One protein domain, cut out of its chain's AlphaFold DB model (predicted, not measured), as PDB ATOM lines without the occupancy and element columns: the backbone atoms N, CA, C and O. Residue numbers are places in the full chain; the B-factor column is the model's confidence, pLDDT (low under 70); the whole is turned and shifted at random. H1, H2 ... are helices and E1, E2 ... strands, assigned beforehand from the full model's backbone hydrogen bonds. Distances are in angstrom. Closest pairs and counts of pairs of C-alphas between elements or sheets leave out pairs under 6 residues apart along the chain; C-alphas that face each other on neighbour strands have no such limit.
ATOM      1  N   GLY A  51     -50.352 -10.524  36.224       36.44
ATOM      2  CA  GLY A  51     -51.345  -9.785  35.463       36.44
ATOM      3  C   GLY A  51     -51.815 -10.583  34.254       36.44
ATOM      4  O   GLY A  51     -51.035 -10.955  33.378       36.44
ATOM      5  N   SER A  52     -53.114 -10.836  34.192       37.97
ATOM      6  CA  SER A  52     -53.752 -11.425  33.028       37.97
ATOM      7  C   SER A  52     -53.938 -10.348  31.953       37.97
ATOM      8  O   SER A  52     -54.949  -9.646  31.953       37.97
ATOM      9  N   ASN A  53     -52.954 -10.187  31.058       33.84
ATOM     10  CA  ASN A  53     -53.096 -10.525  29.629       33.84
ATOM     11  C   ASN A  53     -52.027  -9.891  28.711       33.84
ATOM     12  O   ASN A  53     -51.821  -8.681  28.695       33.84
ATOM     13  N   ALA A  54     -51.516 -10.762  27.829       35.53
ATOM     14  CA  ALA A  54     -51.012 -10.505  26.475       35.53
ATOM     15  C   ALA A  54     -49.545 -10.064  26.286       35.53
ATOM     16  O   ALA A  54     -49.267  -8.961  25.828       35.53
ATOM     17  N   ALA A  55     -48.605 -10.988  26.518       32.16
ATOM     18  CA  ALA A  55     -47.837 -11.635  25.436       32.16
ATOM     19  C   ALA A  55     -46.637 -12.417  26.006       32.16
ATOM     20  O   ALA A  55     -45.681 -11.831  26.501       32.16
ATOM     21  N   GLY A  56     -46.677 -13.746  25.874       33.69
ATOM     22  CA  GLY A  56     -45.468 -14.573  25.821       33.69
ATOM     23  C   GLY A  56     -44.765 -14.852  27.142       33.69
ATOM     24  O   GLY A  56     -43.555 -14.663  27.227       33.69
ATOM     25  N   ILE A  57     -45.479 -15.302  28.176       38.69
ATOM     26  CA  ILE A  57     -44.816 -15.703  29.418       38.69
ATOM     27  C   ILE A  57     -45.364 -17.053  29.852       38.69
ATOM     28  O   ILE A  57     -46.435 -17.162  30.442       38.69
ATOM     29  N   ALA A  58     -44.627 -18.085  29.441       36.88
ATOM     30  CA  ALA A  58     -44.869 -19.472  29.783       36.88
ATOM     31  C   ALA A  58     -45.037 -19.628  31.299       36.88
ATOM     32  O   ALA A  58     -44.254 -19.074  32.071       36.88
ATOM     33  N   HIS A  59     -46.043 -20.415  31.688       38.50
ATOM     34  CA  HIS A  59     -46.235 -20.970  33.028       38.50
ATOM     35  C   HIS A  59     -45.098 -21.944  33.375       38.50
ATOM     36  O   HIS A  59     -45.303 -23.140  33.560       38.50
ATOM     37  N   ASP A  60     -43.882 -21.423  33.441       43.12
ATOM     38  CA  ASP A  60     -42.776 -22.066  34.113       43.12
ATOM     39  C   ASP A  60     -42.641 -21.382  35.470       43.12
ATOM     40  O   ASP A  60     -42.333 -20.193  35.569       43.12
ATOM     41  N   THR A  61     -42.888 -22.119  36.547       50.69
ATOM     42  CA  THR A  61     -42.687 -21.651  37.925       50.69
ATOM     43  C   THR A  61     -41.249 -21.173  38.199       50.69
ATOM     44  O   THR A  61     -41.009 -20.562  39.238       50.69
ATOM     45  N   GLN A  62     -40.315 -21.384  37.263       57.75
ATOM     46  CA  GLN A  62     -38.910 -20.966  37.311       57.75
ATOM     47  C   GLN A  62     -38.619 -19.597  36.649       57.75
ATOM     48  O   GLN A  62     -37.477 -19.138  36.675       57.75
ATOM     49  N   GLY A  63     -39.614 -18.921  36.058       67.50
ATOM     50  CA  GLY A  63     -39.423 -17.627  35.383       67.50
ATOM     51  C   GLY A  63     -39.228 -16.438  36.338       67.50
ATOM     52  O   GLY A  63     -39.882 -16.356  37.380       67.50
ATOM     53  N   ARG A  64     -38.362 -15.490  35.952       82.69
ATOM     54  CA  ARG A  64     -38.083 -14.234  36.674       82.69
ATOM     55  C   ARG A  64     -39.321 -13.339  36.742       82.69
ATOM     56  O   ARG A  64     -40.025 -13.208  35.756       82.69
ATOM     57  N   LEU A  65     -39.599 -12.701  37.871       85.56
ATOM     58  CA  LEU A  65     -40.737 -11.792  38.032       85.56
ATOM     59  C   LEU A  65     -40.384 -10.357  37.614       85.56
ATOM     60  O   LEU A  65     -39.230  -9.960  37.668       85.56
ATOM     61  N   ALA A  66     -41.382  -9.558  37.259       85.06
ATOM     62  CA  ALA A  66     -41.302  -8.111  37.114       85.06
ATOM     63  C   ALA A  66     -42.395  -7.468  37.976       85.06
ATOM     64  O   ALA A  66     -43.577  -7.733  37.779       85.06
ATOM     65  N   LEU A  67     -42.010  -6.647  38.948       88.94
ATOM     66  CA  LEU A  67     -42.894  -6.021  39.929       88.94
ATOM     67  C   LEU A  67     -42.873  -4.501  39.744       88.94
ATOM     68  O   LEU A  67     -41.827  -3.877  39.878       88.94
ATOM     69  N   PHE A  68     -44.033  -3.897  39.501       88.56
ATOM     70  CA  PHE A  68     -44.200  -2.447  39.422       88.56
ATOM     71  C   PHE A  68     -44.785  -1.920  40.728       88.56
ATOM     72  O   PHE A  68     -45.818  -2.411  41.199       88.56
ATOM     73  N   VAL A  69     -44.125  -0.917  41.304       90.62
ATOM     74  CA  VAL A  69     -44.478  -0.319  42.598       90.62
ATOM     75  C   VAL A  69     -44.369   1.196  42.550       90.62
ATOM     76  O   VAL A  69     -43.618   1.756  41.759       90.62
ATOM     77  N   LYS A  70     -45.106   1.872  43.428       89.50
ATOM     78  CA  LYS A  70     -45.032   3.321  43.634       89.50
ATOM     79  C   LYS A  70     -44.755   3.606  45.106       89.50
ATOM     80  O   LYS A  70     -45.144   2.817  45.965       89.50
ATOM     81  N   GLU A  71     -44.133   4.743  45.397       86.50
ATOM     82  CA  GLU A  71     -44.038   5.232  46.774       86.50
ATOM     83  C   GLU A  71     -45.422   5.472  47.403       86.50
ATOM     84  O   GLU A  71     -46.400   5.761  46.708       86.50
ATOM     85  N   ASN A  72     -45.481   5.399  48.737       84.12
ATOM     86  CA  ASN A  72     -46.682   5.658  49.539       84.12
ATOM     87  C   ASN A  72     -47.885   4.791  49.124       84.12
ATOM     88  O   ASN A  72     -49.015   5.268  49.014       84.12
ATOM     89  N   CYS A  73     -47.635   3.504  48.877       83.00
ATOM     90  CA  CYS A  73     -48.615   2.545  48.385       83.00
ATOM     91  C   CYS A  73     -48.625   1.292  49.274       83.00
ATOM     92  O   CYS A  73     -47.861   0.357  49.060       83.00
ATOM     93  N   SER A  74     -49.557   1.219  50.228       80.00
ATOM     94  CA  SER A  74     -49.641   0.087  51.171       80.00
ATOM     95  C   SER A  74     -49.846  -1.271  50.486       80.00
ATOM     96  O   SER A  74     -49.299  -2.288  50.913       80.00
ATOM     97  N   ARG A  75     -50.597  -1.303  49.374       79.31
ATOM     98  CA  ARG A  75     -50.760  -2.513  48.546       79.31
ATOM     99  C   ARG A  75     -49.445  -2.933  47.881       79.31
ATOM    100  O   ARG A  75     -49.214  -4.128  47.713       79.31
ATOM    101  N   CYS A  76     -48.598  -1.973  47.511       86.00
ATOM    102  CA  CYS A  76     -47.277  -2.228  46.951       86.00
ATOM    103  C   CYS A  76     -46.359  -2.842  48.005       86.00
ATOM    104  O   CYS A  76     -45.692  -3.825  47.709       86.00
ATOM    105  N   ASP A  77     -46.399  -2.331  49.236       83.69
ATOM    106  CA  ASP A  77     -45.574  -2.823  50.343       83.69
ATOM    107  C   ASP A  77     -45.903  -4.277  50.691       83.69
ATOM    108  O   ASP A  77     -45.013  -5.125  50.766       83.69
ATOM    109  N   ALA A  78     -47.197  -4.593  50.817       80.19
ATOM    110  CA  ALA A  78     -47.653  -5.958  51.068       80.19
ATOM    111  C   ALA A  78     -47.214  -6.919  49.954       80.19
ATOM    112  O   ALA A  78     -46.789  -8.046  50.216       80.19
ATOM    113  N   ARG A  79     -47.289  -6.474  48.692       82.88
ATOM    114  CA  ARG A  79     -46.918  -7.313  47.552       82.88
ATOM    115  C   ARG A  79     -45.405  -7.466  47.400       82.88
ATOM    116  O   ARG A  79     -44.955  -8.563  47.085       82.88
ATOM    117  N   LEU A  80     -44.637  -6.414  47.673       86.50
ATOM    118  CA  LEU A  80     -43.179  -6.451  47.728       86.50
ATOM    119  C   LEU A  80     -42.705  -7.463  48.774       86.50
ATOM    120  O   LEU A  80     -41.878  -8.312  48.456       86.50
ATOM    121  N   ALA A  81     -43.274  -7.436  49.983       83.00
ATOM    122  CA  ALA A  81     -42.934  -8.393  51.035       83.00
ATOM    123  C   ALA A  81     -43.174  -9.848  50.594       83.00
ATOM    124  O   ALA A  81     -42.306 -10.699  50.781       83.00
ATOM    125  N   ALA A  82     -44.312 -10.120  49.944       79.69
ATOM    126  CA  ALA A  82     -44.619 -11.448  49.415       79.69
ATOM    127  C   ALA A  82     -43.615 -11.900  48.339       79.69
ATOM    128  O   ALA A  82     -43.162 -13.039  48.365       79.69
ATOM    129  N   VAL A  83     -43.234 -11.009  47.418       82.81
ATOM    130  CA  VAL A  83     -42.259 -11.309  46.354       82.81
ATOM    131  C   VAL A  83     -40.858 -11.560  46.915       82.81
ATOM    132  O   VAL A  83     -40.168 -12.466  46.459       82.81
ATOM    133  N   LEU A  84     -40.430 -10.792  47.919       84.12
ATOM    134  CA  LEU A  84     -39.119 -10.984  48.546       84.12
ATOM    135  C   LEU A  84     -39.034 -12.293  49.349       84.12
ATOM    136  O   LEU A  84     -37.947 -12.868  49.441       84.12
ATOM    137  N   ALA A  85     -40.156 -12.757  49.910       79.12
ATOM    138  CA  ALA A  85     -40.250 -14.023  50.641       79.12
ATOM    139  C   ALA A  85     -40.220 -15.260  49.726       79.12
ATOM    140  O   ALA A  85     -39.780 -16.321  50.152       79.12
ATOM    141  N   ASP A  86     -40.659 -15.113  48.476       77.06
ATOM    142  CA  ASP A  86     -40.719 -16.172  47.460       77.06
ATOM    143  C   ASP A  86     -39.332 -16.547  46.889       77.06
ATOM    144  O   ASP A  86     -39.181 -17.550  46.201       77.06
ATOM    145  N   ASP A  87     -38.306 -15.729  47.159       78.56
ATOM    146  CA  ASP A  87     -36.896 -15.928  46.771       78.56
ATOM    147  C   ASP A  87     -36.633 -16.163  45.266       78.56
ATOM    148  O   ASP A  87     -35.533 -16.529  44.843       78.56
ATOM    149  N   ARG A  88     -37.621 -15.890  44.411       83.19
ATOM    150  CA  ARG A  88     -37.457 -15.931  42.958       83.19
ATOM    151  C   ARG A  88     -36.752 -14.676  42.441       83.19
ATOM    152  O   ARG A  88     -36.922 -13.593  43.008       83.19
ATOM    153  N   PRO A  89     -35.983 -14.776  41.339       87.94
ATOM    154  CA  PRO A  89     -35.421 -13.598  40.699       87.94
ATOM    155  C   PRO A  89     -36.524 -12.606  40.315       87.94
ATOM    156  O   PRO A  89     -37.534 -13.011  39.744       87.94
ATOM    157  N   VAL A  90     -36.325 -11.314  40.579       89.94
ATOM    158  CA  VAL A  90     -37.309 -10.263  40.296       89.94
ATOM    159  C   VAL A  90     -36.666  -8.971  39.790       89.94
ATOM    160  O   VAL A  90     -35.640  -8.526  40.296       89.94
ATOM    161  N   ASP A  91     -37.313  -8.345  38.815       89.88
ATOM    162  CA  ASP A  91     -37.063  -6.985  38.356       89.88
ATOM    163  C   ASP A  91     -38.088  -6.035  38.970       89.88
ATOM    164  O   ASP A  91     -39.280  -6.132  38.693       89.88
ATOM    165  N   ILE A  92     -37.646  -5.114  39.818       92.69
ATOM    166  CA  ILE A  92     -38.530  -4.144  40.465       92.69
ATOM    167  C   ILE A  92     -38.453  -2.825  39.699       92.69
ATOM    168  O   ILE A  92     -37.367  -2.292  39.488       92.69
ATOM    169  N   TYR A  93     -39.603  -2.290  39.304       91.44
ATOM    170  CA  TYR A  93     -39.746  -1.030  38.583       91.44
ATOM    171  C   TYR A  93     -40.453  -0.002  39.466       91.44
ATOM    172  O   TYR A  93     -41.609  -0.193  39.854       91.44
ATOM    173  N   LEU A  94     -39.761   1.096  39.775       92.44
ATOM    174  CA  LEU A  94     -40.318   2.198  40.556       92.44
ATOM    175  C   LEU A  94     -41.042   3.195  39.642       92.44
ATOM    176  O   LEU A  94     -40.430   3.842  38.791       92.44
ATOM    177  N   VAL A  95     -42.348   3.343  39.856       89.75
ATOM    178  CA  VAL A  95     -43.231   4.259  39.127       89.75
ATOM    179  C   VAL A  95     -43.131   5.671  39.694       89.75
ATOM    180  O   VAL A  95     -43.404   5.902  40.873       89.75
ATOM    181  N   GLY A  96     -42.784   6.631  38.834       82.94
ATOM    182  CA  GLY A  96     -42.686   8.056  39.174       82.94
ATOM    183  C   GLY A  96     -41.372   8.481  39.842       82.94
ATOM    184  O   GLY A  96     -41.190   9.667  40.107       82.94
ATOM    185  N   GLY A  97     -40.454   7.545  40.099       71.19
ATOM    186  CA  GLY A  97     -39.077   7.863  40.469       71.19
ATOM    187  C   GLY A  97     -38.251   8.048  39.203       71.19
ATOM    188  O   GLY A  97     -38.031   7.077  38.492       71.19
ATOM    189  N   ASN A  98     -37.793   9.268  38.918       75.75
ATOM    190  CA  ASN A  98     -37.087   9.585  37.665       75.75
ATOM    191  C   ASN A  98     -35.564   9.736  37.841       75.75
ATOM    192  O   ASN A  98     -34.882  10.145  36.905       75.75
ATOM    193  N   SER A  99     -35.028   9.458  39.034       86.38
ATOM    194  CA  SER A  99     -33.593   9.547  39.324       86.38
ATOM    195  C   SER A  99     -33.091   8.317  40.071       86.38
ATOM    196  O   SER A  99     -33.763   7.821  40.979       86.38
ATOM    197  N   ASP A 100     -31.888   7.852  39.738       88.44
ATOM    198  CA  ASP A 100     -31.244   6.720  40.417       88.44
ATOM    199  C   ASP A 100     -31.208   6.900  41.942       88.44
ATOM    200  O   ASP A 100     -31.320   5.939  42.699       88.44
ATOM    201  N   GLU A 101     -31.069   8.145  42.403       90.12
ATOM    202  CA  GLU A 101     -31.044   8.472  43.826       90.12
ATOM    203  C   GLU A 101     -32.380   8.188  44.522       90.12
ATOM    204  O   GLU A 101     -32.398   7.691  45.651       90.12
ATOM    205  N   ALA A 102     -33.500   8.420  43.833       88.69
ATOM    206  CA  ALA A 102     -34.817   8.050  44.340       88.69
ATOM    207  C   ALA A 102     -34.937   6.526  44.488       88.69
ATOM    208  O   ALA A 102     -35.408   6.050  45.518       88.69
ATOM    209  N   ILE A 103     -34.433   5.750  43.518       90.94
ATOM    210  CA  ILE A 103     -34.412   4.281  43.609       90.94
ATOM    211  C   ILE A 103     -33.544   3.807  44.776       90.94
ATOM    212  O   ILE A 103     -33.963   2.923  45.524       90.94
ATOM    213  N   ARG A 104     -32.350   4.385  44.960       91.44
ATOM    214  CA  ARG A 104     -31.463   4.032  46.083       91.44
ATOM    215  C   ARG A 104     -32.125   4.329  47.424       91.44
ATOM    216  O   ARG A 104     -32.153   3.463  48.295       91.44
ATOM    217  N   THR A 105     -32.704   5.517  47.568       91.69
ATOM    218  CA  THR A 105     -33.405   5.933  48.790       91.69
ATOM    219  C   THR A 105     -34.602   5.030  49.082       91.69
ATOM    220  O   THR A 105     -34.791   4.593  50.220       91.69
ATOM    221  N   TRP A 106     -35.392   4.710  48.054       93.56
ATOM    222  CA  TRP A 106     -36.507   3.774  48.149       93.56
ATOM    223  C   TRP A 106     -36.029   2.388  48.607       93.56
ATOM    224  O   TRP A 106     -36.557   1.835  49.570       93.56
ATOM    225  N   ALA A 107     -34.967   1.861  47.997       93.69
ATOM    226  CA  ALA A 107     -34.427   0.548  48.331       93.69
ATOM    227  C   ALA A 107     -33.943   0.455  49.785       93.69
ATOM    228  O   ALA A 107     -34.211  -0.540  50.457       93.69
ATOM    229  N   ILE A 108     -33.280   1.503  50.289       93.19
ATOM    230  CA  ILE A 108     -32.849   1.588  51.692       93.19
ATOM    231  C   ILE A 108     -34.068   1.586  52.621       93.19
ATOM    232  O   ILE A 108     -34.113   0.813  53.573       93.19
ATOM    233  N   ARG A 109     -35.088   2.402  52.325       92.19
ATOM    234  CA  ARG A 109     -36.312   2.497  53.138       92.19
ATOM    235  C   ARG A 109     -37.066   1.168  53.228       92.19
ATOM    236  O   ARG A 109     -37.604   0.843  54.282       92.19
ATOM    237  N   HIS A 110     -37.093   0.412  52.134       91.00
ATOM    238  CA  HIS A 110     -37.754  -0.891  52.052       91.00
ATOM    239  C   HIS A 110     -36.840  -2.071  52.424       91.00
ATOM    240  O   HIS A 110     -37.242  -3.220  52.252       91.00
ATOM    241  N   ASN A 111     -35.639  -1.808  52.960       92.56
ATOM    242  CA  ASN A 111     -34.664  -2.819  53.383       92.56
ATOM    243  C   ASN A 111     -34.361  -3.868  52.298       92.56
ATOM    244  O   ASN A 111     -34.264  -5.064  52.579       92.56
ATOM    245  N   ILE A 112     -34.217  -3.433  51.042       93.88
ATOM    246  CA  ILE A 112     -33.895  -4.338  49.936       93.88
ATOM    247  C   ILE A 112     -32.498  -4.945  50.166       93.88
ATOM    248  O   ILE A 112     -31.527  -4.196  50.309       93.88
ATOM    249  N   PRO A 113     -32.346  -6.286  50.177       91.00
ATOM    250  CA  PRO A 113     -31.058  -6.910  50.467       91.00
ATOM    251  C   PRO A 113     -30.011  -6.606  49.390       91.00
ATOM    252  O   PRO A 113     -30.134  -7.039  48.242       91.00
ATOM    253  N   VAL A 114     -28.933  -5.917  49.772       91.94
ATOM    254  CA  VAL A 114     -27.857  -5.505  48.849       91.94
ATOM    255  C   VAL A 114     -27.207  -6.703  48.156       91.94
ATOM    256  O   VAL A 114     -26.920  -6.642  46.963       91.94
ATOM    257  N   GLU A 115     -27.031  -7.820  48.861       93.50
ATOM    258  CA  GLU A 115     -26.430  -9.030  48.287       93.50
ATOM    259  C   GLU A 115     -27.303  -9.665  47.195       93.50
ATOM    260  O   GLU A 115     -26.790 -10.155  46.185       93.50
ATOM    261  N   LYS A 116     -28.634  -9.574  47.323       91.81
ATOM    262  CA  LYS A 116     -29.573 -10.020  46.279       91.81
ATOM    263  C   LYS A 116     -29.553  -9.100  45.059       91.81
ATOM    264  O   LYS A 116     -29.739  -9.564  43.938       91.81
ATOM    265  N   VAL A 117     -29.273  -7.811  45.256       94.00
ATOM    266  CA  VAL A 117     -29.068  -6.867  44.148       94.00
ATOM    267  C   VAL A 117     -27.738  -7.137  43.437       94.00
ATOM    268  O   VAL A 117     -27.693  -7.231  42.212       94.00
ATOM    269  N   ARG A 118     -26.652  -7.347  44.193       92.19
ATOM    270  CA  ARG A 118     -25.313  -7.652  43.655       92.19
ATOM    271  C   ARG A 118     -25.278  -8.949  42.850       92.19
ATOM    272  O   ARG A 118     -24.676  -8.987  41.781       92.19
ATOM    273  N   SER A 119     -25.953  -9.986  43.339       92.38
ATOM    274  CA  SER A 119     -26.093 -11.278  42.649       92.38
ATOM    275  C   SER A 119     -27.084 -11.248  41.481       92.38
ATOM    276  O   SER A 119     -27.256 -12.260  40.804       92.38
ATOM    277  N   ARG A 120     -27.723 -10.098  41.216       91.12
ATOM    278  CA  ARG A 120     -28.797  -9.923  40.227       91.12
ATOM    279  C   ARG A 120     -30.006 -10.824  40.462       91.12
ATOM    280  O   ARG A 120     -30.784 -11.037  39.540       91.12
ATOM    281  N   GLN A 121     -30.217 -11.316  41.679       89.56
ATOM    282  CA  GLN A 121     -31.490 -11.932  42.034       89.56
ATOM    283  C   GLN A 121     -32.594 -10.867  42.011       89.56
ATOM    284  O   GLN A 121     -33.637 -11.079  41.402       89.56
ATOM    285  N   ILE A 122     -32.315  -9.678  42.550       94.12
ATOM    286  CA  ILE A 122     -33.179  -8.495  42.469       94.12
ATOM    287  C   ILE A 122     -32.530  -7.474  41.529       94.12
ATOM    288  O   ILE A 122     -31.346  -7.182  41.672       94.12
ATOM    289  N   THR A 123     -33.280  -6.889  40.597       93.31
ATOM    290  CA  THR A 123     -32.872  -5.621  39.964       93.31
ATOM    291  C   THR A 123     -33.819  -4.499  40.355       93.31
ATOM    292  O   THR A 123     -34.977  -4.734  40.701       93.31
ATOM    293  N   LEU A 124     -33.302  -3.275  40.319       94.06
ATOM    294  CA  LEU A 124     -34.043  -2.061  40.612       94.06
ATOM    295  C   LEU A 124     -33.971  -1.161  39.381       94.06
ATOM    296  O   LEU A 124     -32.878  -0.835  38.926       94.06
ATOM    297  N   ASN A 125     -35.126  -0.785  38.848       92.00
ATOM    298  CA  ASN A 125     -35.258  -0.091  37.576       92.00
ATOM    299  C   ASN A 125     -36.245   1.070  37.687       92.00
ATOM    300  O   ASN A 125     -37.130   1.097  38.546       92.00
ATOM    301  N   HIS A 126     -36.129   2.006  36.754       90.75
ATOM    302  CA  HIS A 126     -37.120   3.051  36.541       90.75
ATOM    303  C   HIS A 126     -38.289   2.515  35.723       90.75
ATOM    304  O   HIS A 126     -38.083   1.834  34.716       90.75
ATOM    305  N   ASP A 127     -39.517   2.855  36.111       83.56
ATOM    306  CA  ASP A 127     -40.655   2.639  35.227       83.56
ATOM    307  C   ASP A 127     -40.642   3.666  34.085       83.56
ATOM    308  O   ASP A 127     -40.928   4.846  34.275       83.56
ATOM    309  N   GLY A 128     -40.346   3.200  32.873       79.62
ATOM    310  CA  GLY A 128     -40.430   3.990  31.641       79.62
ATOM    311  C   GLY A 128     -41.845   4.075  31.059       79.62
ATOM    312  O   GLY A 128     -41.997   4.114  29.839       79.62
ATOM    313  N   GLY A 129     -42.887   4.016  31.895       74.06
ATOM    314  CA  GLY A 129     -44.288   3.931  31.466       74.06
ATOM    315  C   GLY A 129     -44.752   2.517  31.098       74.06
ATOM    316  O   GLY A 129     -45.812   2.348  30.492       74.06
ATOM    317  N   LEU A 130     -43.986   1.488  31.467       72.69
ATOM    318  CA  LEU A 130     -44.361   0.086  31.277       72.69
ATOM    319  C   LEU A 130     -45.535  -0.278  32.190       72.69
ATOM    320  O   LEU A 130     -46.439  -0.995  31.764       72.69
ATOM    321  N   TRP A 131     -45.578   0.285  33.400       77.62
ATOM    322  CA  TRP A 131     -46.703   0.122  34.316       77.62
ATOM    323  C   TRP A 131     -48.032   0.543  33.683       77.62
ATOM    324  O   TRP A 131     -49.011  -0.194  33.774       77.62
ATOM    325  N   LEU A 132     -48.088   1.692  33.003       68.81
ATOM    326  CA  LEU A 132     -49.332   2.146  32.376       68.81
ATOM    327  C   LEU A 132     -49.768   1.196  31.251       68.81
ATOM    328  O   LEU A 132     -50.956   0.911  31.106       68.81
ATOM    329  N   ARG A 133     -48.802   0.676  30.485       64.38
ATOM    330  CA  ARG A 133     -49.048  -0.212  29.341       64.38
ATOM    331  C   ARG A 133     -49.511  -1.607  29.760       64.38
ATOM    332  O   ARG A 133     -50.439  -2.128  29.152       64.38
ATOM    333  N   TYR A 134     -48.891  -2.201  30.780       65.94
ATOM    334  CA  TYR A 134     -49.188  -3.576  31.211       65.94
ATOM    335  C   TYR A 134     -50.156  -3.655  32.395       65.94
ATOM    336  O   TYR A 134     -50.848  -4.652  32.567       65.94
ATOM    337  N   GLY A 135     -50.211  -2.609  33.213       61.66
ATOM    338  CA  GLY A 135     -51.024  -2.538  34.425       61.66
ATOM    339  C   GLY A 135     -52.390  -1.900  34.261       61.66
ATOM    340  O   GLY A 135     -53.144  -1.863  35.228       61.66
ATOM    341  N   GLN A 136     -52.688  -1.322  33.090       65.25
ATOM    342  CA  GLN A 136     -53.930  -0.577  32.836       65.25
ATOM    343  C   GLN A 136     -54.210   0.512  33.897       65.25
ATOM    344  O   GLN A 136     -55.357   0.838  34.193       65.25
ATOM    345  N   GLY A 137     -53.154   1.062  34.509       61.91
ATOM    346  CA  GLY A 137     -53.255   2.076  35.563       61.91
ATOM    347  C   GLY A 137     -53.625   1.551  36.958       61.91
ATOM    348  O   GLY A 137     -53.862   2.358  37.856       61.91
ATOM    349  N   GLN A 138     -53.656   0.234  37.184       64.31
ATOM    350  CA  GLN A 138     -53.887  -0.358  38.506       64.31
ATOM    351  C   GLN A 138     -52.576  -0.789  39.172       64.31
ATOM    352  O   GLN A 138     -51.620  -1.173  38.506       64.31
ATOM    353  N   MET A 139     -52.506  -0.689  40.501       69.88
ATOM    354  CA  MET A 139     -51.285  -0.920  41.282       69.88
ATOM    355  C   MET A 139     -51.566  -1.852  42.480       69.88
ATOM    356  O   MET A 139     -52.613  -1.690  43.123       69.88
ATOM    357  N   PRO A 140     -50.642  -2.766  42.854       72.31
ATOM    358  CA  PRO A 140     -49.393  -3.136  42.167       72.31
ATOM    359  C   PRO A 140     -49.618  -4.041  40.949       72.31
ATOM    360  O   PRO A 140     -50.645  -4.708  40.852       72.31
ATOM    361  N   VAL A 141     -48.628  -4.101  40.054       77.62
ATOM    362  CA  VAL A 141     -48.619  -5.016  38.895       77.62
ATOM    363  C   VAL A 141     -47.461  -5.983  39.044       77.62
ATOM    364  O   VAL A 141     -46.337  -5.555  39.296       77.62
ATOM    365  N   ILE A 142     -47.721  -7.273  38.851       75.06
ATOM    366  CA  ILE A 142     -46.669  -8.275  38.685       75.06
ATOM    367  C   ILE A 142     -46.844  -8.953  37.350       75.06
ATOM    368  O   ILE A 142     -47.933  -9.406  37.017       75.06
ATOM    369  N   LEU A 143     -45.753  -9.058  36.616       73.19
ATOM    370  CA  LEU A 143     -45.620  -9.899  35.445       73.19
ATOM    371  C   LEU A 143     -44.623 -10.998  35.819       73.19
ATOM    372  O   LEU A 143     -43.710 -10.769  36.604       73.19
ATOM    373  N   GLN A 144     -44.774 -12.199  35.294       71.56
ATOM    374  CA  GLN A 144     -43.627 -13.104  35.198       71.56
ATOM    375  C   GLN A 144     -42.951 -12.807  33.869       71.56
ATOM    376  O   GLN A 144     -43.635 -12.299  33.005       71.56
ATOM    377  N   GLN A 145     -41.672 -13.094  33.671       58.34
ATOM    378  CA  GLN A 145     -40.994 -13.090  32.377       58.34
ATOM    379  C   GLN A 145     -40.903 -14.526  31.870       58.34
ATOM    380  O   GLN A 145     -40.504 -15.437  32.599       58.34
TER     381      GLN A 145
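AT A GLANCE: This is residues 51 to 145 of the 177 residues of a protein of Enterobacter cloacae (UniProt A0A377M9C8). A twisted four-stranded sheet forms the core, with helices H1 and H2 covering one face and the short helix H4 crossing the other. Helix H3 sits by the edge strand E3, while residues 51 to 64, with no named element, swing wide on the E4 side before the sheet begins. The printed part has 95 residues with four named helices and four named strands, in the order E1 H1 E2 H2 H3 E3 H4 E4. The sheet's order is E3 E2 E1 E4, mixed, and the class is mixed, helices and strands. The whole is compact and rounded, with a radius of gyration of the C-alphas of 12.7 A and spans of 33 by 28 by 21 A.

IN THESE COORDINATES: Start at residue 51 and pass through residues 51 to 64 to C-alpha 65 at (-40.737, -11.792, 38.032), where E1, residues 65 to 70, begins; it is 16.7 A long. Next come H1, residues 74 to 85, 17.0 A, and E2, residues 90 to 95, 15.7 A. Find C-alpha 100 at (-31.244, 6.720, 40.417); from there H2 runs to residue 109, 14.3 A. H3 is residues 114 to 118, E3 is residues 122 to 126, 13.6 A, and H4 is residues 130 to 135. E4, residues 141 to 144, ends at C-alpha 144, (-43.627, -13.104, 35.198).

HOW THE PARTS SIT: Begin with the sheet, which is only just strongly twisted, its C-alphas lying up to 4.2 A off the best plane. E1 and E2 are parallel at 23 degrees; look for N 91 and O 65, 2.8 A. E2 and E3 are parallel at 25 degrees, with N 92 and O 123 at 2.8 A. E1 and E4 are antiparallel at 167 degrees, with N 66 and O 143 at 2.7 A. E1, H1, E2 and E2, H2 H3, E3 are strand-helix-strand units, parallel neighbour strands joined through helices, each with a right-handed crossover. H1 lies over E2 and E1 at a height over the sheet of 9.2 A, along the strands; its closest C-alphas to E1 are those of Val 69 and Cys 76, 5.5 A. H2, on the same face, lies over E3 and E2 at 9.8 A, across the strands; the C-alphas of Ile 103 and Leu 124 are its closest to E3, 7.0 A. H4, on the opposite face, lies only just over E1, on which 3 of its C-alphas fall, at 8.5 A. H3 only grazes the sheet, with residues 114 to 117. H1 and H2 are apart. In H1, H2, H3 and H4 every O i to N i+4 pair is within hydrogen-bond range.

THE WHOLE: The two C-alphas farthest apart, those of His 59 and Glu 101, are 34.8 A apart. The printed part has no cut, and the seven links between named elements are tight. Mean pLDDT of the printed part is 77.9; look for values under 70 at residues 51 to 63, 132 to 139 and 145.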